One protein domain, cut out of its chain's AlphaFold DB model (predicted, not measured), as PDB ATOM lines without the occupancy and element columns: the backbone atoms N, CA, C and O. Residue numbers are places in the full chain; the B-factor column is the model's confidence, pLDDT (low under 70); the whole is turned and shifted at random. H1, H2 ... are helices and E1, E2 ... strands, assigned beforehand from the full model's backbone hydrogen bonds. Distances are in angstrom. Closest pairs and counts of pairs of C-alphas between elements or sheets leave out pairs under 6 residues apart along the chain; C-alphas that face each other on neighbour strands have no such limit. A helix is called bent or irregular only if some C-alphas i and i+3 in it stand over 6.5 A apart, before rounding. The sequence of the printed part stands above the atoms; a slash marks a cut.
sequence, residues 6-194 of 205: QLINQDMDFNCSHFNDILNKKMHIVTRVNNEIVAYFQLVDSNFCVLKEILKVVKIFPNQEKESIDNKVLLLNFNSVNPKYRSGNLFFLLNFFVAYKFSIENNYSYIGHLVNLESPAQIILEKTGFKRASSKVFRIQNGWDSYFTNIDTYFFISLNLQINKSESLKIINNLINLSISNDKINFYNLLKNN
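Overview. This is residues 6 to 194 of the 205 residues of an uncharacterized protein of Dictyostelium purpureum (UniProt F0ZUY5). One strongly twisted sheet of six strands curls round helix H3 on one face and round the shorter H1 on the opposite face; H4 is on the same face as H3. Beyond H3 the hairpin of H5 and H6 makes a further helical layer, with H5 packed along H3 and H6 away from the sheet, while residues 62 to 68 stick out as a free loop. The 189 printed residues hold six named helices and six named strands, in the order E1 E2 H1 E3 H2 H3 E4 H4 E5 E6 H5 H6. The sheet is mixed, with order E1 E2 E3 E4 E6 E5, and the class is mixed, helices and strands. The whole is compact, with a radius of gyration of the C-alphas of 16.7 A and spans of 47 by 42 by 31 A.

Arrangement. Residues 6 to 7 form a short antiparallel pairing with residues 138 to 139 of E5, residues 130 to 143. E1, residues 26 to 33, is an edge strand and forms a hairpin with E2, residues 36 to 45; N 29 and O 41 are 2.9 A apart, within hydrogen-bond range. E2 is antiparallel to E3, residues 73 to 81, with N 42 and O 78 at 2.9 A. H1, residues 49 to 57, is on the sheet, which curls round it; its closest C-alphas to E3 are those of Leu 51 and Leu 75, 6.9 A apart. H2, residues 83 to 86, only grazes the sheet. H3, residues 91 to 105, is on the face opposite to H1, and the C-alphas of Ala 39 and Phe 92, the closest of E2 and H3, are 5.7 A apart. H2 and H3 only just touch, and only at the corner, with 3 pairs of C-alphas within 8 A; Arg 86 and Phe 92 have the closest, 6.4 A apart. E4, residues 110 to 116, is parallel to E3, with N 76 and O 112 at 2.8 A; E3, H2, H3 and E4 make a strand-helix-strand unit, two parallel neighbour strands with helices between, its crossover right-handed. H4, residues 121 to 127, is on the same face as H3 at a height over the sheet of 8.5 A. E4, H4 and E5 make a split unit, also right-handed, with E6, residues 148 to 158, between the two strands. E6 is antiparallel to E4, with N 113 and O 156 at 2.8 A, and forms a hairpin with E5, with N 140 and O 151 at 2.9 A. E5 bends by 108 degrees at residue 135, and E6 by 65 degrees at residue 152. H5, residues 165 to 180, is not on the sheet but touches H3 at a shallow tilt of 20 degrees, opposite ways; the closest C-alphas, of Phe 91 and Ser 179, are 5.6 A apart. H6, residues 184 to 193, forms a helical hairpin with H5, touching its residues 175 to 179 alone; the closest C-alphas are those of Leu 178 and Phe 187, at 5.7 A. Every O i to N i+4 pair is within hydrogen-bond range in H4, H5 and H6, against 4 of 5 in H1 and 9 of 11 in H3; H2 is too short for such a pair.

Along the chain. E1 begins at C-alpha 26, (514.382, 617.729, 457.840), and measures 23.0 A from first to last C-alpha. E2 measures 27.9 A, E3 23.3 A, E4 19.8 A, E5 23.4 A and E6 27.8 A. H3 measures 21.5 A and is irregular, but only just: C-alphas 92 and 95 are 7.0 A apart. H5 measures 22.2 A and begins at C-alpha 165, (535.489, 610.206, 450.020). H6 measures 13.9 A and ends at C-alpha 193, (545.455, 608.673, 464.785).

Size, cuts and confidence. The two C-alphas farthest apart are those of Asn 34 and Glu 65, at 50.7 A. The printed part has no cut, and the link from H1 to E3, 15 residues, is long. The mean pLDDT of the printed part is 72.8; among the residues under 70 are 6 to 26, 59 to 71 and 141 to 149.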
ATOM      1  N   GLN A   6     519.302 636.236 467.934       36.47
ATOM      2  CA  GLN A   6     519.965 637.528 468.137       36.47
ATOM      3  C   GLN A   6     521.475 637.356 467.916       36.47
ATOM      4  O   GLN A   6     522.061 636.327 468.239       36.47
ATOM      5  N   LEU A   7     522.142 638.341 467.328       36.22
ATOM      6  CA  LEU A   7     523.604 638.433 467.346       36.22
ATOM      7  C   LEU A   7     523.997 639.294 468.545       36.22
ATOM      8  O   LEU A   7     523.389 640.328 468.792       36.22
ATOM      9  N   ILE A   8     525.011 638.881 469.301       41.19
ATOM     10  CA  ILE A   8     525.339 639.527 470.585       41.19
ATOM     11  C   ILE A   8     526.132 640.827 470.383       41.19
ATOM     12  O   ILE A   8     526.353 641.549 471.343       41.19
ATOM     13  N   ASN A   9     526.563 641.157 469.159       34.28
ATOM     14  CA  ASN A   9     527.500 642.267 468.955       34.28
ATOM     15  C   ASN A   9     527.383 643.027 467.621       34.28
ATOM     16  O   ASN A   9     528.395 643.513 467.128       34.28
ATOM     17  N   GLN A  10     526.189 643.136 467.028       32.12
ATOM     18  CA  GLN A  10     525.836 644.189 466.051       32.12
ATOM     19  C   GLN A  10     524.358 644.083 465.644       32.12
ATOM     20  O   GLN A  10     523.820 642.978 465.570       32.12
ATOM     21  N   ASP A  11     523.743 645.237 465.381       28.55
ATOM     22  CA  ASP A  11     522.330 645.492 465.071       28.55
ATOM     23  C   ASP A  11     521.742 644.622 463.944       28.55
ATOM     24  O   ASP A  11     521.638 645.068 462.804       28.55
ATOM     25  N   MET A  12     521.314 643.390 464.233       36.12
ATOM     26  CA  MET A  12     520.421 642.640 463.341       36.12
ATOM     27  C   MET A  12     519.469 641.728 464.124       36.12
ATOM     28  O   MET A  12     519.879 640.742 464.739       36.12
ATOM     29  N   ASP A  13     518.178 642.052 464.048       29.28
ATOM     30  CA  ASP A  13     517.075 641.169 464.417       29.28
ATOM     31  C   ASP A  13     516.843 640.147 463.295       29.28
ATOM     32  O   ASP A  13     516.536 640.503 462.154       29.28
ATOM     33  N   PHE A  14     516.958 638.856 463.606       36.38
ATOM     34  CA  PHE A  14     516.628 637.797 462.657       36.38
ATOM     35  C   PHE A  14     515.135 637.464 462.718       36.38
ATOM     36  O   PHE A  14     514.664 636.739 463.600       36.38
ATOM     37  N   ASN A  15     514.399 637.948 461.721       31.94
ATOM     38  CA  ASN A  15     513.008 637.582 461.480       31.94
ATOM     39  C   ASN A  15     512.937 636.425 460.472       31.94
ATOM     40  O   ASN A  15     512.981 636.642 459.267       31.94
ATOM     41  N   CYS A  16     512.808 635.183 460.951       38.16
ATOM     42  CA  CYS A  16     512.398 634.062 460.096       38.16
ATOM     43  C   CYS A  16     510.863 633.988 460.105       38.16
ATOM     44  O   CYS A  16     510.253 633.760 461.149       38.16
ATOM     45  N   SER A  17     510.230 634.249 458.957       33.66
ATOM     46  CA  SER A  17     508.792 634.532 458.870       33.66
ATOM     47  C   SER A  17     507.877 633.326 458.635       33.66
ATOM     48  O   SER A  17     506.666 633.517 458.707       33.66
ATOM     49  N   HIS A  18     508.360 632.093 458.419       37.94
ATOM     50  CA  HIS A  18     507.456 630.975 458.093       37.94
ATOM     51  C   HIS A  18     507.764 629.660 458.823       37.94
ATOM     52  O   HIS A  18     508.716 628.949 458.525       37.94
ATOM     53  N   PHE A  19     506.868 629.300 459.747       33.88
ATOM     54  CA  PHE A  19     506.868 628.042 460.504       33.88
ATOM     55  C   PHE A  19     506.586 626.801 459.628       33.88
ATOM     56  O   PHE A  19     506.875 625.682 460.033       33.88
ATOM     57  N   ASN A  20     506.058 626.982 458.411       32.66
ATOM     58  CA  ASN A  20     505.676 625.876 457.522       32.66
ATOM     59  C   ASN A  20     506.831 625.341 456.655       32.66
ATOM     60  O   ASN A  20     506.853 624.147 456.361       32.66
ATOM     61  N   ASP A  21     507.851 626.151 456.347       36.56
ATOM     62  CA  ASP A  21     509.075 625.662 455.679       36.56
ATOM     63  C   ASP A  21     509.937 624.791 456.616       36.56
ATOM     64  O   ASP A  21     510.790 624.016 456.182       36.56
ATOM     65  N   ILE A  22     509.667 624.869 457.924       40.72
ATOM     66  CA  ILE A  22     510.381 624.177 458.998       40.72
ATOM     67  C   ILE A  22     510.021 622.680 459.067       40.72
ATOM     68  O   ILE A  22     510.756 621.936 459.709       40.72
ATOM     69  N   LEU A  23     508.942 622.194 458.442       38.12
ATOM     70  CA  LEU A  23     508.485 620.800 458.612       38.12
ATOM     71  C   LEU A  23     508.862 619.839 457.467       38.12
ATOM     72  O   LEU A  23     509.001 618.649 457.726       38.12
ATOM     73  N   ASN A  24     509.110 620.318 456.242       39.75
ATOM     74  CA  ASN A  24     509.149 619.447 455.050       39.75
ATOM     75  C   ASN A  24     510.543 619.077 454.494       39.75
ATOM     76  O   ASN A  24     510.622 618.356 453.504       39.75
ATOM     77  N   LYS A  25     511.653 619.527 455.097       51.47
ATOM     78  CA  LYS A  25     513.025 619.258 454.592       51.47
ATOM     79  C   LYS A  25     514.027 618.857 455.678       51.47
ATOM     80  O   LYS A  25     515.201 619.220 455.633       51.47
ATOM     81  N   LYS A  26     513.559 618.140 456.698       65.69
ATOM     82  CA  LYS A  26     514.382 617.729 457.840       65.69
ATOM     83  C   LYS A  26     514.681 616.246 457.774       65.69
ATOM     84  O   LYS A  26     513.764 615.439 457.653       65.69
ATOM     85  N   MET A  27     515.954 615.885 457.914       75.12
ATOM     86  CA  MET A  27     516.313 614.500 458.199       75.12
ATOM     87  C   MET A  27     516.496 614.322 459.701       75.12
ATOM     88  O   MET A  27     517.132 615.138 460.365       75.12
ATOM     89  N   HIS A  28     515.954 613.233 460.230       80.50
ATOM     90  CA  HIS A  28     516.026 612.896 461.643       80.50
ATOM     91  C   HIS A  28     516.836 611.619 461.823       80.50
ATOM     92  O   HIS A  28     516.552 610.612 461.180       80.50
ATOM     93  N   ILE A  29     517.828 611.654 462.707       78.62
ATOM     94  CA  ILE A  29     518.613 610.478 463.079       78.62
ATOM     95  C   ILE A  29     518.307 610.170 464.538       78.62
ATOM     96  O   ILE A  29     518.464 611.029 465.408       78.62
ATOM     97  N   VAL A  30     517.857 608.949 464.809       79.38
ATOM     98  CA  VAL A  30     517.501 608.496 466.155       79.38
ATOM     99  C   VAL A  30     518.327 607.266 466.491       79.38
ATOM    100  O   VAL A  30     518.215 606.245 465.818       79.38
ATOM    101  N   THR A  31     519.122 607.347 467.554       79.38
ATOM    102  CA  THR A  31     519.817 606.188 468.121       79.38
ATOM    103  C   THR A  31     518.968 605.604 469.240       79.38
ATOM    104  O   THR A  31     518.549 606.330 470.149       79.38
ATOM    105  N   ARG A  32     518.746 604.286 469.191       78.69
ATOM    106  CA  ARG A  32     518.060 603.528 470.239       78.69
ATOM    107  C   ARG A  32     518.950 602.418 470.788       78.69
ATOM    108  O   ARG A  32     519.646 601.763 470.022       78.69
ATOM    109  N   VAL A  33     518.882 602.190 472.095       75.75
ATOM    110  CA  VAL A  33     519.524 601.057 472.781       75.75
ATOM    111  C   VAL A  33     518.457 600.396 473.643       75.75
ATOM    112  O   VAL A  33     517.856 601.066 474.475       75.75
ATOM    113  N   ASN A  34     518.189 599.104 473.428       80.56
ATOM    114  CA  ASN A  34     517.135 598.358 474.133       80.56
ATOM    115  C   ASN A  34     515.768 599.070 474.105       80.56
ATOM    116  O   ASN A  34     515.107 599.211 475.128       80.56
ATOM    117  N   ASN A  35     515.366 599.562 472.928       79.19
ATOM    118  CA  ASN A  35     514.157 600.366 472.694       79.19
ATOM    119  C   ASN A  35     514.095 601.740 473.393       79.19
ATOM    120  O   ASN A  35     513.159 602.494 473.133       79.19
ATOM    121  N   GLU A  36     515.097 602.134 474.182       79.44
ATOM    122  CA  GLU A  36     515.202 603.487 474.739       79.44
ATOM    123  C   GLU A  36     515.848 604.443 473.726       79.44
ATOM    124  O   GLU A  36     516.835 604.096 473.073       79.44
ATOM    125  N   ILE A  37     515.320 605.666 473.596       78.25
ATOM    126  CA  ILE A  37     515.953 606.718 472.786       78.25
ATOM    127  C   ILE A  37     517.172 607.253 473.541       78.25
ATOM    128  O   ILE A  37     517.057 607.829 474.626       78.25
ATOM    129  N   VAL A  38     518.342 607.081 472.931       78.31
ATOM    130  CA  VAL A  38     519.631 607.513 473.478       78.31
ATOM    131  C   VAL A  38     520.029 608.873 472.934       78.31
ATOM    132  O   VAL A  38     520.474 609.733 473.692       78.31
ATOM    133  N   ALA A  39     519.864 609.079 471.628       79.44
ATOM    134  CA  ALA A  39     520.209 610.333 470.980       79.44
ATOM    135  C   ALA A  39     519.268 610.644 469.815       79.44
ATOM    136  O   ALA A  39     518.808 609.748 469.105       79.44
ATOM    137  N   TYR A  40     519.035 611.930 469.582       80.12
ATOM    138  CA  TYR A  40     518.230 612.458 468.488       80.12
ATOM    139  C   TYR A  40     518.966 613.616 467.822       80.12
ATOM    140  O   TYR A  40     519.349 614.575 468.492       80.12
ATOM    141  N   PHE A  41     519.171 613.524 466.511       80.00
ATOM    142  CA  PHE A  41     519.725 614.596 465.696       80.00
ATOM    143  C   PHE A  41     518.720 615.014 464.628       80.00
ATOM    144  O   PHE A  41     518.019 614.183 464.051       80.00
ATOM    145  N   GLN A  42     518.707 616.305 464.327       82.12
ATOM    146  CA  GLN A  42     518.001 616.878 463.191       82.12
ATOM    147  C   GLN A  42     519.013 617.536 462.264       82.12
ATOM    148  O   GLN A  42     519.779 618.403 462.696       82.12
ATOM    149  N   LEU A  43     518.988 617.140 460.995       82.44
ATOM    150  CA  LEU A  43     519.780 617.743 459.935       82.44
ATOM    151  C   LEU A  43     518.891 618.617 459.058       82.44
ATOM    152  O   LEU A  43     517.754 618.248 458.753       82.44
ATOM    153  N   VAL A  44     519.432 619.761 458.655       82.69
ATOM    154  CA  VAL A  44     518.770 620.730 457.775       82.69
ATOM    155  C   VAL A  44     519.744 621.189 456.700       82.69
ATOM    156  O   VAL A  44     520.937 621.311 456.966       82.69
ATOM    157  N   ASP A  45     519.263 621.421 455.487       82.38
ATOM    158  CA  ASP A  45     520.098 621.915 454.390       82.38
ATOM    159  C   ASP A  45     520.261 623.449 454.436       82.38
ATOM    160  O   ASP A  45     519.720 624.142 455.305       82.38
ATOM    161  N   SER A  46     521.006 623.996 453.475       77.50
ATOM    162  CA  SER A  46     521.238 625.437 453.318       77.50
ATOM    163  C   SER A  46     519.983 626.261 453.017       77.50
ATOM    164  O   SER A  46     520.037 627.486 453.119       77.50
ATOM    165  N   ASN A  47     518.844 625.631 452.704       72.44
ATOM    166  CA  ASN A  47     517.571 626.336 452.548       72.44
ATOM    167  C   ASN A  47     516.929 626.672 453.900       72.44
ATOM    168  O   ASN A  47     516.005 627.484 453.955       72.44
ATOM    169  N   PHE A  48     517.407 626.078 454.997       75.88
ATOM    170  CA  PHE A  48     516.926 626.400 456.332       75.88
ATOM    171  C   PHE A  48     517.312 627.827 456.728       75.88
ATOM    172  O   PHE A  48     518.485 628.199 456.663       75.88
ATOM    173  N   CYS A  49     516.334 628.621 457.178       71.44
ATOM    174  CA  CYS A  49     516.526 630.060 457.385       71.44
ATOM    175  C   CYS A  49     517.694 630.384 458.324       71.44
ATOM    176  O   CYS A  49     518.499 631.251 458.007       71.44
ATOM    177  N   VAL A  50     517.860 629.641 459.422       74.50
ATOM    178  CA  VAL A  50     518.972 629.862 460.361       74.50
ATOM    179  C   VAL A  50     520.329 629.634 459.694       74.50
ATOM    180  O   VAL A  50     521.226 630.464 459.826       74.50
ATOM    181  N   LEU A  51     520.484 628.535 458.947       79.81
ATOM    182  CA  LEU A  51     521.738 628.240 458.255       79.81
ATOM    183  C   LEU A  51     522.011 629.283 457.166       79.81
ATOM    184  O   LEU A  51     523.130 629.778 457.070       79.81
ATOM    185  N   LYS A  52     520.987 629.667 456.397       78.25
ATOM    186  CA  LYS A  52     521.085 630.714 455.372       78.25
ATOM    187  C   LYS A  52     521.624 632.026 455.946       78.25
ATOM    188  O   LYS A  52     522.514 632.629 455.354       78.25
ATOM    189  N   GLU A  53     521.133 632.441 457.109       76.81
ATOM    190  CA  GLU A  53     521.593 633.660 457.781       76.81
ATOM    191  C   GLU A  53     523.028 633.549 458.314       76.81
ATOM    192  O   GLU A  53     523.830 634.463 458.124       76.81
ATOM    193  N   ILE A  54     523.403 632.410 458.903       81.38
ATOM    194  CA  ILE A  54     524.788 632.164 459.332       81.38
ATOM    195  C   ILE A  54     525.744 632.249 458.136       81.38
ATOM    196  O   ILE A  54     526.782 632.908 458.220       81.38
ATOM    197  N   LEU A  55     525.392 631.626 457.010       80.81
ATOM    198  CA  LEU A  55     526.235 631.580 455.811       80.81
ATOM    199  C   LEU A  55     526.411 632.947 455.133       80.81
ATOM    200  O   LEU A  55     527.450 633.177 454.519       80.81
ATOM    201  N   LYS A  56     525.464 633.885 455.278       77.44
ATOM    202  CA  LYS A  56     525.654 635.281 454.828       77.44
ATOM    203  C   LYS A  56     526.761 636.000 455.602       77.44
ATOM    204  O   LYS A  56     527.412 636.903 455.081       77.44
ATOM    205  N   VAL A  57     526.950 635.629 456.867       77.56
ATOM    206  CA  VAL A  57     527.811 636.338 457.822       77.56
ATOM    207  C   VAL A  57     529.203 635.709 457.905       77.56
ATOM    208  O   VAL A  57     530.212 636.416 457.996       77.56
ATOM    209  N   VAL A  58     529.253 634.381 457.918       77.56
ATOM    210  CA  VAL A  58     530.470 633.576 457.910       77.56
ATOM    211  C   VAL A  58     530.867 633.432 456.447       77.56
ATOM    212  O   VAL A  58     530.318 632.604 455.733       77.56
ATOM    213  N   LYS A  59     531.786 634.261 455.952       68.56
ATOM    214  CA  LYS A  59     532.318 634.109 454.589       68.56
ATOM    215  C   LYS A  59     533.192 632.849 454.525       68.56
ATOM    216  O   LYS A  59     534.402 632.923 454.687       68.56
ATOM    217  N   ILE A  60     532.568 631.686 454.344       68.44
ATOM    218  CA  ILE A  60     533.248 630.375 454.292       68.44
ATOM    219  C   ILE A  60     533.983 630.178 452.959       68.44
ATOM    220  O   ILE A  60     534.860 629.325 452.856       68.44
ATOM    221  N   PHE A  61     533.653 630.986 451.949       63.69
ATOM    222  CA  PHE A  61     534.130 630.853 450.575       63.69
ATOM    223  C   PHE A  61     535.133 631.974 450.255       63.69
ATOM    224  O   PHE A  61     534.720 633.042 449.806       63.69
ATOM    225  N   PRO A  62     536.442 631.786 450.504       49.09
ATOM    226  CA  PRO A  62     537.420 632.854 450.312       49.09
ATOM    227  C   PRO A  62     537.610 633.269 448.843       49.09
ATOM    228  O   PRO A  62     537.971 634.414 448.617       49.09
ATOM    229  N   ASN A  63     537.323 632.399 447.859       48.03
ATOM    230  CA  ASN A  63     537.708 632.617 446.450       48.03
ATOM    231  C   ASN A  63     536.625 632.295 445.396       48.03
ATOM    232  O   ASN A  63     536.966 632.006 444.252       48.03
ATOM    233  N   GLN A  64     535.331 632.296 445.729       49.66
ATOM    234  CA  GLN A  64     534.289 632.024 444.724       49.66
ATOM    235  C   GLN A  64     533.404 633.248 444.489       49.66
ATOM    236  O   GLN A  64     532.419 633.481 445.187       49.66
ATOM    237  N   GLU A  65     533.771 634.024 443.466       43.97
ATOM    238  CA  GLU A  65     532.887 634.969 442.783       43.97
ATOM    239  C   GLU A  65     531.769 634.193 442.077       43.97
ATOM    240  O   GLU A  65     531.855 633.878 440.894       43.97
ATOM    241  N   LYS A  66     530.749 633.810 442.844       41.56
ATOM    242  CA  LYS A  66     529.346 633.611 442.458       41.56
ATOM    243  C   LYS A  66     528.701 632.717 443.497       41.56
ATOM    244  O   LYS A  66     529.231 631.672 443.861       41.56
ATOM    245  N   GLU A  67     527.510 633.130 443.905       44.06
ATOM    246  CA  GLU A  67     526.482 632.326 444.555       44.06
ATOM    247  C   GLU A  67     526.084 631.138 443.657       44.06
ATOM    248  O   GLU A  67     524.962 631.070 443.154       44.06
ATOM    249  N   SER A  68     527.001 630.209 443.372       42.75
ATOM    250  CA  SER A  68     526.603 628.982 442.707       42.75
ATOM    251  C   SER A  68     525.835 628.127 443.709       42.75
ATOM    252  O   SER A  68     526.209 627.921 444.866       42.75
ATOM    253  N   ILE A  69     524.720 627.631 443.201       41.81
ATOM    254  CA  ILE A  69     523.728 626.735 443.790       41.81
ATOM    255  C   ILE A  69     524.346 625.396 444.290       41.81
ATOM    256  O   ILE A  69     523.646 624.556 444.854       41.81
ATOM    257  N   ASP A  70     525.667 625.216 444.177       46.03
ATOM    258  CA  ASP A  70     526.402 623.971 444.431       46.03
ATOM    259  C   ASP A  70     527.059 623.864 445.819       46.03
ATOM    260  O   ASP A  70     527.569 622.801 446.187       46.03
ATOM    261  N   ASN A  71     526.999 624.905 446.655       58.44
ATOM    262  CA  ASN A  71     527.465 624.822 448.043       58.44
ATOM    263  C   ASN A  71     526.403 624.177 448.944       58.44
ATOM    264  O   ASN A  71     525.763 624.821 449.779       58.44
ATOM    265  N   LYS A  72     526.216 622.864 448.770       77.69
ATOM    266  CA  LYS A  72     525.361 622.025 449.618       77.69
ATOM    267  C   LYS A  72     525.972 621.920 451.015       77.69
ATOM    268  O   LYS A  72     526.835 621.078 451.267       77.69
ATOM    269  N   VAL A  73     525.527 622.790 451.918       84.00
ATOM    270  CA  VAL A  73     525.850 622.730 453.349       84.00
ATOM    271  C   VAL A  73     524.724 621.998 454.068       84.00
ATOM    272  O   VAL A  73     523.556 622.356 453.916       84.00
ATOM    273  N   LEU A  74     525.079 621.000 454.872       87.50
ATOM    274  CA  LEU A  74     524.169 620.363 455.816       87.50
ATOM    275  C   LEU A  74     524.483 620.849 457.230       87.50
ATOM    276  O   LEU A  74     525.627 620.786 457.663       87.50
ATOM    277  N   LEU A  75     523.498 621.327 457.975       85.81
ATOM    278  CA  LEU A  75     523.654 621.738 459.365       85.81
ATOM    279  C   LEU A  75     523.109 620.661 460.304       85.81
ATOM    280  O   LEU A  75     521.955 620.243 460.207       85.81
ATOM    281  N   LEU A  76     523.936 620.291 461.279       83.75
ATOM    282  CA  LEU A  76     523.547 619.627 462.520       83.75
ATOM    283  C   LEU A  76     522.779 620.637 463.385       83.75
ATOM    284  O   LEU A  76     523.367 621.317 464.230       83.75
ATOM    285  N   ASN A  77     521.482 620.782 463.100       72.25
ATOM    286  CA  ASN A  77     520.636 621.849 463.637       72.25
ATOM    287  C   ASN A  77     520.247 621.612 465.091       72.25
ATOM    288  O   ASN A  77     520.235 622.528 465.904       72.25
ATOM    289  N   PHE A  78     519.914 620.366 465.406       70.00
ATOM    290  CA  PHE A  78     519.515 619.983 466.746       70.00
ATOM    291  C   PHE A  78     520.172 618.664 467.109       70.00
ATOM    292  O   PHE A  78     520.181 617.732 466.307       70.00
ATOM    293  N   ASN A  79     520.702 618.594 468.322       72.44
ATOM    294  CA  ASN A  79     521.317 617.411 468.892       72.44
ATOM    295  C   ASN A  79     520.849 617.304 470.343       72.44
ATOM    296  O   ASN A  79     521.044 618.224 471.136       72.44
ATOM    297  N   SER A  80     520.246 616.172 470.682       72.38
ATOM    298  CA  SER A  80     519.912 615.811 472.049       72.38
ATOM    299  C   SER A  80     520.440 614.417 472.355       72.38
ATOM    300  O   SER A  80     520.279 613.490 471.563       72.38
ATOM    301  N   VAL A  81     521.035 614.274 473.535       75.12
ATOM    302  CA  VAL A  81     521.486 613.002 474.098       75.12
ATOM    303  C   VAL A  81     520.852 612.860 475.471       75.12
ATOM    304  O   VAL A  81     520.971 613.764 476.306       75.12
ATOM    305  N   ASN A  82     520.224 611.714 475.711       76.75
ATOM    306  CA  ASN A  82     519.655 611.343 476.997       76.75
ATOM    307  C   ASN A  82     520.749 611.386 478.092       76.75
ATOM    308  O   ASN A  82     521.772 610.715 477.933       76.75
ATOM    309  N   PRO A  83     520.569 612.144 479.196       80.50
ATOM    310  CA  PRO A  83     521.568 612.306 480.257       80.50
ATOM    311  C   PRO A  83     522.172 611.009 480.782       80.50
ATOM    312  O   PRO A  83     523.387 610.946 480.958       80.50
ATOM    313  N   LYS A  84     521.350 609.960 480.932       81.81
ATOM    314  CA  LYS A  84     521.772 608.615 481.367       81.81
ATOM    315  C   LYS A  84     522.892 608.038 480.493       81.81
ATOM    316  O   LYS A  84     523.680 607.223 480.958       81.81
ATOM    317  N   TYR A  85     522.975 608.479 479.239       77.00
ATOM    318  CA  TYR A  85     523.910 607.983 478.237       77.00
ATOM    319  C   TYR A  85     525.029 608.970 477.881       77.00
ATOM    320  O   TYR A  85     525.902 608.611 477.095       77.00
ATOM    321  N   ARG A  86     525.041 610.188 478.441       73.62
ATOM    322  CA  ARG A  86     526.075 611.201 478.146       73.62
ATOM    323  C   ARG A  86     527.444 610.820 478.695       73.62
ATOM    324  O   ARG A  86     528.466 611.124 478.089       73.62
ATOM    325  N   SER A  87     527.466 610.166 479.852       70.25
ATOM    326  CA  SER A  87     528.689 609.723 480.511       70.25
ATOM    327  C   SER A  87     528.892 608.227 480.311       70.25
ATOM    328  O   SER A  87     528.022 607.421 480.630       70.25
ATOM    329  N   GLY A  88     530.074 607.837 479.839       69.12
ATOM    330  CA  GLY A  88     530.522 606.450 479.953       69.12
ATOM    331  C   GLY A  88     530.108 605.495 478.828       69.12
ATOM    332  O   GLY A  88     530.425 604.313 478.941       69.12
ATOM    333  N   ASN A  89     529.518 605.953 477.725       78.94
ATOM    334  CA  ASN A  89     529.395 605.153 476.497       78.94
ATOM    335  C   ASN A  89     529.625 606.006 475.241       78.94
ATOM    336  O   ASN A  89     529.688 607.223 475.345       78.94
ATOM    337  N   LEU A  90     529.788 605.373 474.079       82.56
ATOM    338  CA  LEU A  90     529.986 606.043 472.786       82.56
ATOM    339  C   LEU A  90     528.691 606.223 471.979       82.56
ATOM    340  O   LEU A  90     528.709 606.868 470.933       82.56
ATOM    341  N   PHE A  91     527.558 605.687 472.441       78.38
ATOM    342  CA  PHE A  91     526.302 605.697 471.682       78.38
ATOM    343  C   PHE A  91     525.821 607.110 471.363       78.38
ATOM    344  O   PHE A  91     525.224 607.346 470.316       78.38
ATOM    345  N   PHE A  92     526.131 608.071 472.232       73.25
ATOM    346  CA  PHE A  92     525.789 609.469 472.006       73.25
ATOM    347  C   PHE A  92     526.489 610.097 470.786       73.25
ATOM    348  O   PHE A  92     526.010 611.100 470.262       73.25
ATOM    349  N   LEU A  93     527.595 609.509 470.315       79.69
ATOM    350  CA  LEU A  93     528.342 609.966 469.142       79.69
ATOM    351  C   LEU A  93     527.847 609.335 467.833       79.69
ATOM    352  O   LEU A  93     528.227 609.794 466.757       79.69
ATOM    353  N   LEU A  94     526.981 608.314 467.890       82.62
ATOM    354  CA  LEU A  94     526.518 607.594 466.700       82.62
ATOM    355  C   LEU A  94     525.841 608.519 465.697       82.62
ATOM    356  O   LEU A  94     526.220 608.549 464.528       82.62
ATOM    357  N   ASN A  95     524.888 609.325 466.163       81.75
ATOM    358  CA  ASN A  95     524.163 610.242 465.290       81.75
ATOM    359  C   ASN A  95     525.091 611.239 464.584       81.75
ATOM    360  O   ASN A  95     524.832 611.605 463.439       81.75
ATOM    361  N   PHE A  96     526.180 611.647 465.240       84.75
ATOM    362  CA  PHE A  96     527.166 612.544 464.655       84.75
ATOM    363  C   PHE A  96     527.886 611.891 463.470       84.75
ATOM    364  O   PHE A  96     527.897 612.453 462.376       84.75
ATOM    365  N   PHE A  97     528.420 610.679 463.640       85.06
ATOM    366  CA  PHE A  97     529.104 609.978 462.547       85.06
ATOM    367  C   PHE A  97     528.150 609.506 461.449       85.06
ATOM    368  O   PHE A  97     528.525 609.520 460.278       85.06
ATOM    369  N   VAL A  98     526.907 609.158 461.789       85.69
ATOM    370  CA  VAL A  98     525.863 608.852 460.799       85.69
ATOM    371  C   VAL A  98     525.529 610.087 459.964       85.69
ATOM    372  O   VAL A  98     525.459 609.989 458.741       85.69
ATOM    373  N   ALA A  99     525.390 611.263 460.581       86.44
ATOM    374  CA  ALA A  99     525.178 612.509 459.847       86.44
ATOM    375  C   ALA A  99     526.363 612.849 458.935       86.44
ATOM    376  O   ALA A  99     526.184 613.303 457.803       86.44
ATOM    377  N   TYR A 100     527.577 612.590 459.416       86.38
ATOM    378  CA  TYR A 100     528.797 612.786 458.649       86.38
ATOM    379  C   TYR A 100     528.844 611.866 457.421       86.38
ATOM    380  O   TYR A 100     529.045 612.333 456.300       86.38
ATOM    381  N   LYS A 101     528.570 610.570 457.617       87.06
ATOM    382  CA  LYS A 101     528.439 609.574 456.546       87.06
ATOM    383  C   LYS A 101     527.396 610.000 455.516       87.06
ATOM    384  O   LYS A 101     527.707 610.078 454.329       87.06
ATOM    385  N   PHE A 102     526.198 610.346 455.984       86.25
ATOM    386  CA  PHE A 102     525.098 610.789 455.136       86.25
ATOM    387  C   PHE A 102     525.490 611.990 454.273       86.25
ATOM    388  O   PHE A 102     525.191 612.014 453.080       86.25
ATOM    389  N   SER A 103     526.192 612.965 454.855       86.75
ATOM    390  CA  SER A 103     526.641 614.158 454.132       86.75
ATOM    391  C   SER A 103     527.559 613.790 452.961       86.75
ATOM    392  O   SER A 103     527.370 614.274 451.847       86.75
ATOM    393  N   ILE A 104     528.505 612.873 453.176       84.38
ATOM    394  CA  ILE A 104     529.417 612.400 452.126       84.38
ATOM    395  C   ILE A 104     528.672 611.593 451.055       84.38
ATOM    396  O   ILE A 104     528.889 611.799 449.856       84.38
ATOM    397  N   GLU A 105     527.801 610.669 451.464       85.06
ATOM    398  CA  GLU A 105     527.040 609.799 450.555       85.06
ATOM    399  C   GLU A 105     526.092 610.599 449.656       85.06
ATOM    400  O   GLU A 105     525.983 610.296 448.471       85.06
ATOM    401  N   ASN A 106     525.509 611.681 450.179       83.50
ATOM    402  CA  ASN A 106     524.574 612.553 449.461       83.50
ATOM    403  C   ASN A 106     525.247 613.762 448.791       83.50
ATOM    404  O   ASN A 106     524.571 614.714 448.403       83.50
ATOM    405  N   ASN A 107     526.574 613.718 448.628       84.50
ATOM    406  CA  ASN A 107     527.362 614.737 447.929       84.50
ATOM    407  C   ASN A 107     527.164 616.157 448.499       84.50
ATOM    408  O   ASN A 107     527.139 617.133 447.749       84.50
ATOM    409  N   TYR A 108     527.008 616.282 449.819       85.44
ATOM    410  CA  TYR A 108     527.114 617.578 450.487       85.44
ATOM    411  C   TYR A 108     528.573 618.015 450.508       85.44
ATOM    412  O   TYR A 108     529.455 617.269 450.938       85.44
ATOM    413  N   SER A 109     528.828 619.242 450.078       82.19
ATOM    414  CA  SER A 109     530.166 619.832 450.088       82.19
ATOM    415  C   SER A 109     530.661 620.046 451.519       82.19
ATOM    416  O   SER A 109     531.845 619.863 451.798       82.19
ATOM    417  N   TYR A 110     529.741 620.367 452.436       86.06
ATOM    418  CA  TYR A 110     530.063 620.735 453.811       86.06
ATOM    419  C   TYR A 110     529.046 620.208 454.821       86.06
ATOM    420  O   TYR A 110     527.855 620.097 454.523       86.06
ATOM    421  N   ILE A 111     529.509 619.976 456.050       87.88
ATOM    422  CA  ILE A 111     528.644 619.769 457.216       87.88
ATOM    423  C   ILE A 111     529.021 620.769 458.309       87.88
ATOM    424  O   ILE A 111     530.192 620.908 458.663       87.88
ATOM    425  N   GLY A 112     528.028 621.493 458.814       89.69
ATOM    426  CA  GLY A 112     528.152 622.495 459.862       89.69
ATOM    427  C   GLY A 112     527.528 622.043 461.177       89.69
ATOM    428  O   GLY A 112     526.638 621.192 461.197       89.69
ATOM    429  N   HIS A 113     527.963 622.637 462.283       89.06
ATOM    430  CA  HIS A 113     527.386 622.438 463.607       89.06
ATOM    431  C   HIS A 113     527.474 623.723 464.435       89.06
ATOM    432  O   HIS A 113     528.515 624.379 464.472       89.06
ATOM    433  N   LEU A 114     526.379 624.072 465.110       86.44
ATOM    434  CA  LEU A 114     526.363 625.110 466.134       86.44
ATOM    435  C   LEU A 114     526.670 624.480 467.488       86.44
ATOM    436  O   LEU A 114     525.991 623.548 467.918       86.44
ATOM    437  N   VAL A 115     527.709 624.983 468.143       85.00
ATOM    438  CA  VAL A 115     528.254 624.403 469.374       85.00
ATOM    439  C   VAL A 115     528.194 625.453 470.464       85.00
ATOM    440  O   VAL A 115     528.759 626.531 470.286       85.00
ATOM    441  N   ASN A 116     527.521 625.146 471.577       84.81
ATOM    442  CA  ASN A 116     527.502 626.016 472.756       84.81
ATOM    443  C   ASN A 116     528.943 626.340 473.192       84.81
ATOM    444  O   ASN A 116     529.774 625.431 473.239       84.81
ATOM    445  N   LEU A 117     529.218 627.613 473.503       83.38
ATOM    446  CA  LEU A 117     530.519 628.109 473.970       83.38
ATOM    447  C   LEU A 117     531.099 627.280 475.123       83.38
ATOM    448  O   LEU A 117     532.307 627.082 475.188       83.38
ATOM    449  N   GLU A 118     530.239 626.776 476.006       79.25
ATOM    450  CA  GLU A 118     530.635 626.014 477.195       79.25
ATOM    451  C   GLU A 118     530.647 624.494 476.963       79.25
ATOM    452  O   GLU A 118     530.889 623.709 477.880       79.25
ATOM    453  N   SER A 119     530.355 624.038 475.740       78.38
ATOM    454  CA  SER A 119     530.217 622.612 475.466       78.38
ATOM    455  C   SER A 119     531.574 621.920 475.312       78.38
ATOM    456  O   SER A 119     532.358 622.289 474.431       78.38
ATOM    457  N   PRO A 120     531.817 620.803 476.027       73.00
ATOM    458  CA  PRO A 120     533.001 619.974 475.798       73.00
ATOM    459  C   PRO A 120     533.001 619.312 474.407       73.00
ATOM    460  O   PRO A 120     534.021 618.767 473.980       73.00
ATOM    461  N   ALA A 121     531.882 619.371 473.670       74.75
ATOM    462  CA  ALA A 121     531.779 618.847 472.311       74.75
ATOM    463  C   ALA A 121     532.755 619.519 471.333       74.75
ATOM    464  O   ALA A 121     533.137 618.884 470.352       74.75
ATOM    465  N   GLN A 122     533.211 620.749 471.608       78.19
ATOM    466  CA  GLN A 122     534.185 621.446 470.764       78.19
ATOM    467  C   GLN A 122     535.448 620.602 470.517       78.19
ATOM    468  O   GLN A 122     535.877 620.462 469.374       78.19
ATOM    469  N   ILE A 123     535.999 619.975 471.562       74.56
ATOM    470  CA  ILE A 123     537.234 619.177 471.469       74.56
ATOM    471  C   ILE A 123     537.040 617.962 470.554       74.56
ATOM    472  O   ILE A 123     537.937 617.586 469.798       74.56
ATOM    473  N   ILE A 124     535.871 617.321 470.627       74.50
ATOM    474  CA  ILE A 124     535.542 616.170 469.780       74.50
ATOM    475  C   ILE A 124     535.418 616.629 468.325       74.50
ATOM    476  O   ILE A 124     535.977 615.993 467.435       74.50
ATOM    477  N   LEU A 125     534.752 617.762 468.093       77.00
ATOM    478  CA  LEU A 125     534.536 618.307 466.757       77.00
ATOM    479  C   LEU A 125     535.844 618.679 466.064       77.00
ATOM    480  O   LEU A 125     536.062 618.263 464.925       77.00
ATOM    481  N   GLU A 126     536.743 619.370 466.763       75.25
ATOM    482  CA  GLU A 126     538.066 619.731 466.244       75.25
ATOM    483  C   GLU A 126     538.888 618.490 465.857       75.25
ATOM    484  O   GLU A 126     539.511 618.458 464.796       75.25
ATOM    485  N   LYS A 127     538.813 617.409 466.649       73.50
ATOM    486  CA  LYS A 127     539.445 616.117 466.312       73.50
ATOM    487  C   LYS A 127     538.815 615.429 465.099       73.50
ATOM    488  O   LYS A 127     539.467 614.625 464.443       73.50
ATOM    489  N   THR A 128     537.569 615.762 464.784       69.06
ATOM    490  CA  THR A 128     536.846 615.296 463.590       69.06
ATOM    491  C   THR A 128     536.871 616.320 462.447       69.06
ATOM    492  O   THR A 128     536.035 616.272 461.551       69.06
ATOM    493  N   GLY A 129     537.818 617.265 462.490       74.94
ATOM    494  CA  GLY A 129     538.110 618.233 461.425       74.94
ATOM    495  C   GLY A 129     537.069 619.262 461.119       74.94
ATOM    496  O   GLY A 129     537.150 619.933 460.088       74.94
ATOM    497  N   PHE A 130     536.137 619.434 462.037       83.69
ATOM    498  CA  PHE A 130     535.439 620.687 462.100       83.69
ATOM    499  C   PHE A 130     536.433 621.771 462.492       83.69
ATOM    500  O   PHE A 130     537.188 621.641 463.454       83.69
ATOM    501  N   LYS A 131     536.404 622.867 461.750       84.75
ATOM    502  CA  LYS A 131     537.093 624.094 462.117       84.75
ATOM    503  C   LYS A 131     536.057 625.133 462.467       84.75
ATOM    504  O   LYS A 131     534.959 625.155 461.906       84.75
ATOM    505  N   ARG A 132     536.414 626.018 463.388       87.44
ATOM    506  CA  ARG A 132     535.607 627.203 463.637       87.44
ATOM    507  C   ARG A 132     535.573 628.030 462.351       87.44
ATOM    508  O   ARG A 132     536.620 628.418 461.843       87.44
ATOM    509  N   ALA A 133     534.378 628.272 461.827       84.81
ATOM    510  CA  ALA A 133     534.204 628.950 460.547       84.81
ATOM    511  C   ALA A 133     534.349 630.479 460.678       84.81
ATOM    512  O   ALA A 133     534.671 631.167 459.714       84.81
ATOM    513  N   SER A 134     534.102 631.021 461.875       82.19
ATOM    514  CA  SER A 134     534.234 632.444 462.200       82.19
ATOM    515  C   SER A 134     534.463 632.648 463.699       82.19
ATOM    516  O   SER A 134     534.005 631.852 464.515       82.19
ATOM    517  N   SER A 135     535.121 633.747 464.077       82.00
ATOM    518  CA  SER A 135     535.188 634.215 465.468       82.00
ATOM    519  C   SER A 135     533.849 634.739 466.007       82.00
ATOM    520  O   SER A 135     533.731 634.965 467.209       82.00
ATOM    521  N   LYS A 136     532.844 634.937 465.143       83.75
ATOM    522  CA  LYS A 136     531.518 635.424 465.531       83.75
ATOM    523  C   LYS A 136     530.762 634.394 466.366       83.75
ATOM    524  O   LYS A 136     530.819 633.191 466.106       83.75
ATOM    525  N   VAL A 137     530.022 634.909 467.341       86.56
ATOM    526  CA  VAL A 137     529.150 634.144 468.234       86.56
ATOM    527  C   VAL A 137     527.703 634.370 467.816       86.56
ATOM    528  O   VAL A 137     527.278 635.512 467.643       86.56
ATOM    529  N   PHE A 138     526.949 633.286 467.672       83.19
ATOM    530  CA  PHE A 138     525.531 633.296 467.322       83.19
ATOM    531  C   PHE A 138     524.707 632.936 468.552       83.19
ATOM    532  O   PHE A 138     524.954 631.889 469.155       83.19
ATOM    533  N   ARG A 139     523.714 633.758 468.906       80.75
ATOM    534  CA  ARG A 139     522.741 633.385 469.931       80.75
ATOM    535  C   ARG A 139     521.547 632.716 469.270       80.75
ATOM    536  O   ARG A 139     520.844 633.329 468.465       80.75
ATOM    537  N   ILE A 140     521.335 631.453 469.617       73.06
ATOM    538  CA  ILE A 140     520.233 630.634 469.112       73.06
ATOM    539  C   ILE A 140     519.323 630.220 470.264       73.06
ATOM    540  O   ILE A 140     519.785 630.028 471.388       73.06
ATOM    541  N   GLN A 141     518.032 630.050 469.993       65.44
ATOM    542  CA  GLN A 141     517.133 629.407 470.947       65.44
ATOM    543  C   GLN A 141     517.346 627.894 470.906       65.44
ATOM    544  O   GLN A 141     517.102 627.253 469.883       65.44
ATOM    545  N   ASN A 142     517.791 627.322 472.021       57.62
ATOM    546  CA  ASN A 142     517.919 625.883 472.195       57.62
ATOM    547  C   ASN A 142     516.725 625.355 472.993       57.62
ATOM    548  O   ASN A 142     516.384 625.875 474.057       57.62
ATOM    549  N   GLY A 143     516.070 624.328 472.458       50.06
ATOM    550  CA  GLY A 143     514.953 623.657 473.115       50.06
ATOM    551  C   GLY A 143     515.435 622.350 473.717       50.06
ATOM    552  O   GLY A 143     515.524 621.359 473.002       50.06
ATOM    553  N   TRP A 144     515.772 622.335 475.002       47.72
ATOM    554  CA  TRP A 144     516.154 621.086 475.671       47.72
ATOM    555  C   TRP A 144     515.200 620.710 476.799       47.72
ATOM    556  O   TRP A 144     514.813 619.552 476.908       47.72
ATOM    557  N   ASP A 145     514.704 621.708 477.513       36.16
ATOM    558  CA  ASP A 145     513.629 621.561 478.480       36.16
ATOM    559  C   ASP A 145     512.456 622.426 478.021       36.16
ATOM    560  O   ASP A 145     512.579 623.196 477.069       36.16
ATOM    561  N   SER A 146     511.310 622.341 478.685       39.03
ATOM    562  CA  SER A 146     510.077 623.110 478.434       39.03
ATOM    563  C   SER A 146     510.246 624.648 478.375       39.03
ATOM    564  O   SER A 146     509.267 625.378 478.237       39.03
ATOM    565  N   TYR A 147     511.482 625.140 478.479       45.88
ATOM    566  CA  TYR A 147     511.944 626.510 478.381       45.88
ATOM    567  C   TYR A 147     512.873 626.654 477.168       45.88
ATOM    568  O   TYR A 147     513.993 626.147 477.147       45.88
ATOM    569  N   PHE A 148     512.418 627.393 476.156       54.59
ATOM    570  CA  PHE A 148     513.296 627.897 475.102       54.59
ATOM    571  C   PHE A 148     514.312 628.851 475.743       54.59
ATOM    572  O   PHE A 148     513.950 629.958 476.145       54.59
ATOM    573  N   THR A 149     515.564 628.413 475.875       61.84
ATOM    574  CA  THR A 149     516.651 629.231 476.428       61.84
ATOM    575  C   THR A 149     517.567 629.689 475.307       61.84
ATOM    576  O   THR A 149     517.867 628.947 474.371       61.84
ATOM    577  N   ASN A 150     517.987 630.948 475.376       72.25
ATOM    578  CA  ASN A 150     518.989 631.472 474.465       72.25
ATOM    579  C   ASN A 150     520.356 630.911 474.862       72.25
ATOM    580  O   ASN A 150     520.751 631.040 476.019       72.25
ATOM    581  N   ILE A 151     521.068 630.320 473.908       75.12
ATOM    582  CA  ILE A 151     522.444 629.859 474.085       75.12
ATOM    583  C   ILE A 151     523.357 630.544 473.083       75.12
ATOM    584  O   ILE A 151     522.973 630.804 471.941       75.12
ATOM    585  N   ASP A 152     524.588 630.775 473.509       84.50
ATOM    586  CA  ASP A 152     525.619 631.382 472.687       84.50
ATOM    587  C   ASP A 152     526.444 630.268 472.047       84.50
ATOM    588  O   ASP A 152     526.831 629.299 472.703       84.50
ATOM    589  N   THR A 153     526.670 630.362 470.739       85.81
ATOM    590  CA  THR A 153     527.259 629.273 469.959       85.81
ATOM    591  C   THR A 153     528.315 629.759 468.981       85.81
ATOM    592  O   THR A 153     528.193 630.824 468.374       85.81
ATOM    593  N   TYR A 154     529.342 628.938 468.782       89.25
ATOM    594  CA  TYR A 154     530.227 629.050 467.630       89.25
ATOM    595  C   TYR A 154     529.700 628.191 466.484       89.25
ATOM    596  O   TYR A 154     529.232 627.069 466.697       89.25
ATOM    597  N   PHE A 155     529.848 628.693 465.257       88.12
ATOM    598  CA  PHE A 155     529.626 627.888 464.065       88.12
ATOM    599  C   PHE A 155     530.914 627.174 463.652       88.12
ATOM    600  O   PHE A 155     531.923 627.796 463.302       88.12
ATOM    601  N   PHE A 156     530.861 625.851 463.696       88.56
ATOM    602  CA  PHE A 156     531.907 624.955 463.236       88.56
ATOM    603  C   PHE A 156     531.497 624.334 461.905       88.56
ATOM    604  O   PHE A 156     530.335 623.988 461.715       88.56
ATOM    605  N   ILE A 157     532.449 624.148 460.996       87.38
ATOM    606  CA  ILE A 157     532.204 623.514 459.702       87.38
ATOM    607  C   ILE A 157     533.345 622.578 459.329       87.38
ATOM    608  O   ILE A 157     534.516 622.875 459.577       87.38
ATOM    609  N   SER A 158     533.004 621.449 458.721       85.94
ATOM    610  CA  SER A 158     533.974 620.596 458.052       85.94
ATOM    611  C   SER A 158     534.025 620.913 456.560       85.94
ATOM    612  O   SER A 158     533.010 620.839 455.864       85.94
ATOM    613  N   LEU A 159     535.227 621.250 456.084       74.19
ATOM    614  CA  LEU A 159     535.515 621.636 454.698       74.19
ATOM    615  C   LEU A 159     535.977 620.471 453.810       74.19
ATOM    616  O   LEU A 159     536.159 620.646 452.611       74.19
ATOM    617  N   ASN A 160     536.153 619.280 454.387       69.12
ATOM    618  CA  ASN A 160     536.880 618.181 453.747       69.12
ATOM    619  C   ASN A 160     535.985 616.987 453.374       69.12
ATOM    620  O   ASN A 160     536.505 615.900 453.147       69.12
ATOM    621  N   LEU A 161     534.656 617.144 453.322       75.56
ATOM    622  CA  LEU A 161     533.742 616.007 453.112       75.56
ATOM    623  C   LEU A 161     534.004 615.238 451.816       75.56
ATOM    624  O   LEU A 161     533.920 614.012 451.797       75.56
ATOM    625  N   GLN A 162     534.313 615.960 450.741       77.12
ATOM    626  CA  GLN A 162     534.505 615.366 449.417       77.12
ATOM    627  C   GLN A 162     535.966 614.986 449.137       77.12
ATOM    628  O   GLN A 162     536.244 614.263 448.182       77.12
ATOM    629  N   ILE A 163     536.908 615.409 449.988       74.00
ATOM    630  CA  ILE A 163     538.317 615.044 449.847       74.00
ATOM    631  C   ILE A 163     538.492 613.608 450.358       74.00
ATOM    632  O   ILE A 163     538.160 613.300 451.502       74.00
ATOM    633  N   ASN A 164     539.005 612.715 449.505       75.81
ATOM    634  CA  ASN A 164     539.218 611.293 449.816       75.81
ATOM    635  C   ASN A 164     537.958 610.562 450.324       75.81
ATOM    636  O   ASN A 164     538.031 609.775 451.267       75.81
ATOM    637  N   LYS A 165     536.802 610.793 449.678       82.94
ATOM    638  CA  LYS A 165     535.489 610.206 450.020       82.94
ATOM    639  C   LYS A 165     535.548 608.733 450.453       82.94
ATOM    640  O   LYS A 165     534.988 608.394 451.493       82.94
ATOM    641  N   SER A 166     536.241 607.873 449.706       85.38
ATOM    642  CA  SER A 166     536.335 606.438 450.019       85.38
ATOM    643  C   SER A 166     537.016 606.153 451.363       85.38
ATOM    644  O   SER A 166     536.492 605.381 452.165       85.38
ATOM    645  N   GLU A 167     538.149 606.805 451.643       82.62
ATOM    646  CA  GLU A 167     538.879 606.628 452.906       82.62
ATOM    647  C   GLU A 167     538.118 607.268 454.077       82.62
ATOM    648  O   GLU A 167     537.993 606.670 455.148       82.62
ATOM    649  N   SER A 168     537.503 608.435 453.841       80.75
ATOM    650  CA  SER A 168     536.603 609.094 454.792       80.75
ATOM    651  C   SER A 168     535.468 608.172 455.230       80.75
ATOM    652  O   SER A 168     535.266 607.961 456.426       80.75
ATOM    653  N   LEU A 169     534.763 607.553 454.279       85.19
ATOM    654  CA  LEU A 169     533.672 606.621 454.571       85.19
ATOM    655  C   LEU A 169     534.152 605.372 455.316       85.19
ATOM    656  O   LEU A 169     533.465 604.913 456.229       85.19
ATOM    657  N   LYS A 170     535.332 604.836 454.982       87.12
ATOM    658  CA  LYS A 170     535.920 603.687 455.686       87.12
ATOM    659  C   LYS A 170     536.163 603.999 457.164       87.12
ATOM    660  O   LYS A 170     535.742 603.234 458.031       87.12
ATOM    661  N   ILE A 171     536.784 605.138 457.462       85.62
ATOM    662  CA  ILE A 171     537.066 605.552 458.843       85.62
ATOM    663  C   ILE A 171     535.774 605.869 459.600       85.62
ATOM    664  O   ILE A 171     535.623 605.443 460.744       85.62
ATOM    665  N   ILE A 172     534.810 606.545 458.968       85.50
ATOM    666  CA  ILE A 172     533.504 606.833 459.581       85.50
ATOM    667  C   ILE A 172     532.751 605.543 459.915       85.50
ATOM    668  O   ILE A 172     532.226 605.417 461.019       85.50
ATOM    669  N   ASN A 173     532.730 604.561 459.012       87.44
ATOM    670  CA  ASN A 173     532.109 603.264 459.285       87.44
ATOM    671  C   ASN A 173     532.796 602.546 460.461       87.44
ATOM    672  O   ASN A 173     532.107 601.977 461.306       87.44
ATOM    673  N   ASN A 174     534.125 602.634 460.582       90.50
ATOM    674  CA  ASN A 174     534.839 602.104 461.748       90.50
ATOM    675  C   ASN A 174     534.455 602.834 463.044       90.50
ATOM    676  O   ASN A 174     534.209 602.181 464.053       90.50
ATOM    677  N   LEU A 175     534.348 604.167 463.029       88.19
ATOM    678  CA  LEU A 175     533.914 604.953 464.193       88.19
ATOM    679  C   LEU A 175     532.478 604.612 464.614       88.19
ATOM    680  O   LEU A 175     532.208 604.507 465.810       88.19
ATOM    681  N   ILE A 176     531.577 604.386 463.651       87.81
ATOM    682  CA  ILE A 176     530.212 603.908 463.911       87.81
ATOM    683  C   ILE A 176     530.259 602.526 464.569       87.81
ATOM    684  O   ILE A 176     529.684 602.352 465.639       87.81
ATOM    685  N   ASN A 177     530.986 601.569 463.988       87.81
ATOM    686  CA  ASN A 177     531.075 600.207 464.520       87.81
ATOM    687  C   ASN A 177     531.657 600.175 465.940       87.81
ATOM    688  O   ASN A 177     531.090 599.527 466.815       87.81
ATOM    689  N   LEU A 178     532.734 600.926 466.191       90.44
ATOM    690  CA  LEU A 178     533.342 601.056 467.519       90.44
ATOM    691  C   LEU A 178     532.403 601.741 468.520       90.44
ATOM    692  O   LEU A 178     532.410 601.414 469.704       90.44
ATOM    693  N   SER A 179     531.561 602.666 468.053       86.69
ATOM    694  CA  SER A 179     530.538 603.290 468.896       86.69
ATOM    695  C   SER A 179     529.407 602.316 469.244       86.69
ATOM    696  O   SER A 179     528.955 602.313 470.386       86.69
ATOM    697  N   ILE A 180     528.985 601.458 468.301       84.12
ATOM    698  CA  ILE A 180     527.981 600.397 468.519       84.12
ATOM    699  C   ILE A 180     528.513 599.323 469.478       84.12
ATOM    700  O   ILE A 180     527.779 598.875 470.356       84.12
ATOM    701  N   SER A 181     529.779 598.918 469.354       87.81
ATOM    702  CA  SER A 181     530.407 597.969 470.288       87.81
ATOM    703  C   SER A 181     530.850 598.615 471.606       87.81
ATOM    704  O   SER A 181     531.267 597.911 472.524       87.81
ATOM    705  N   ASN A 182     530.755 599.946 471.711       86.19
ATOM    706  CA  ASN A 182     531.232 600.746 472.837       86.19
ATOM    707  C   ASN A 182     532.730 600.534 473.167       86.19
ATOM    708  O   ASN A 182     533.152 600.668 474.319       86.19
ATOM    709  N   ASP A 183     533.553 600.229 472.158       91.12
ATOM    710  CA  ASP A 183     535.002 600.043 472.296       91.12
ATOM    711  C   ASP A 183     535.726 601.395 472.356       91.12
ATOM    712  O   ASP A 183     536.219 601.939 471.366       91.12
ATOM    713  N   LYS A 184     535.778 601.961 473.563       89.44
ATOM    714  CA  LYS A 184     536.353 603.289 473.825       89.44
ATOM    715  C   LYS A 184     537.824 603.396 473.457       89.44
ATOM    716  O   LYS A 184     538.230 604.429 472.931       89.44
ATOM    717  N   ILE A 185     538.625 602.379 473.766       91.31
ATOM    718  CA  ILE A 185     540.080 602.453 473.592       91.31
ATOM    719  C   ILE A 185     540.392 602.571 472.106       91.31
ATOM    720  O   ILE A 185     541.049 603.524 471.682       91.31
ATOM    721  N   ASN A 186     539.855 601.654 471.301       90.69
ATOM    722  CA  ASN A 186     540.092 601.677 469.867       90.69
ATOM    723  C   ASN A 186     539.404 602.863 469.198       90.69
ATOM    724  O   ASN A 186     539.983 603.450 468.289       90.69
ATOM    725  N   PHE A 187     538.237 603.292 469.685       89.88
ATOM    726  CA  PHE A 187     537.579 604.504 469.202       89.88
ATOM    727  C   PHE A 187     538.447 605.756 469.381       89.88
ATOM    728  O   PHE A 187     538.679 606.492 468.422       89.88
ATOM    729  N   TYR A 188     538.969 606.000 470.588       86.38
ATOM    730  CA  TYR A 188     539.804 607.175 470.843       86.38
ATOM    731  C   TYR A 188     541.173 607.078 470.167       86.38
ATOM    732  O   TYR A 188     541.682 608.102 469.709       86.38
ATOM    733  N   ASN A 189     541.742 605.877 470.034       86.81
ATOM    734  CA  ASN A 189     542.946 605.660 469.229       86.81
ATOM    735  C   ASN A 189     542.688 605.982 467.756       86.81
ATOM    736  O   ASN A 189     543.478 606.692 467.138       86.81
ATOM    737  N   LEU A 190     541.559 605.523 467.208       85.75
ATOM    738  CA  LEU A 190     541.152 605.812 465.840       85.75
ATOM    739  C   LEU A 190     540.945 607.320 465.648       85.75
ATOM    740  O   LEU A 190     541.485 607.863 464.695       85.75
ATOM    741  N   LEU A 191     540.264 608.018 466.562       80.19
ATOM    742  CA  LEU A 191     540.118 609.480 466.506       80.19
ATOM    743  C   LEU A 191     541.453 610.229 466.617       80.19
ATOM    744  O   LEU A 191     541.649 611.226 465.932       80.19
ATOM    745  N   LYS A 192     542.367 609.781 467.486       76.56
ATOM    746  CA  LYS A 192     543.675 610.423 467.692       76.56
ATOM    747  C   LYS A 192     544.596 610.242 466.483       76.56
ATOM    748  O   LYS A 192     545.331 611.162 466.141       76.56
ATOM    749  N   ASN A 193     544.551 609.065 465.863       69.31
ATOM    750  CA  ASN A 193     545.455 608.673 464.785       69.31
ATOM    751  C   ASN A 193     544.885 608.934 463.388       69.31
ATOM    752  O   ASN A 193     545.654 608.922 462.430       69.31
ATOM    753  N   ASN A 194     543.573 609.151 463.227       62.69
ATOM    754  CA  ASN A 194     543.003 609.409 461.908       62.69
ATOM    755  C   ASN A 194     543.077 610.868 461.536       62.69
ATOM    756  O   ASN A 194     542.254 611.712 461.881       62.69
TER     757      ASN A 194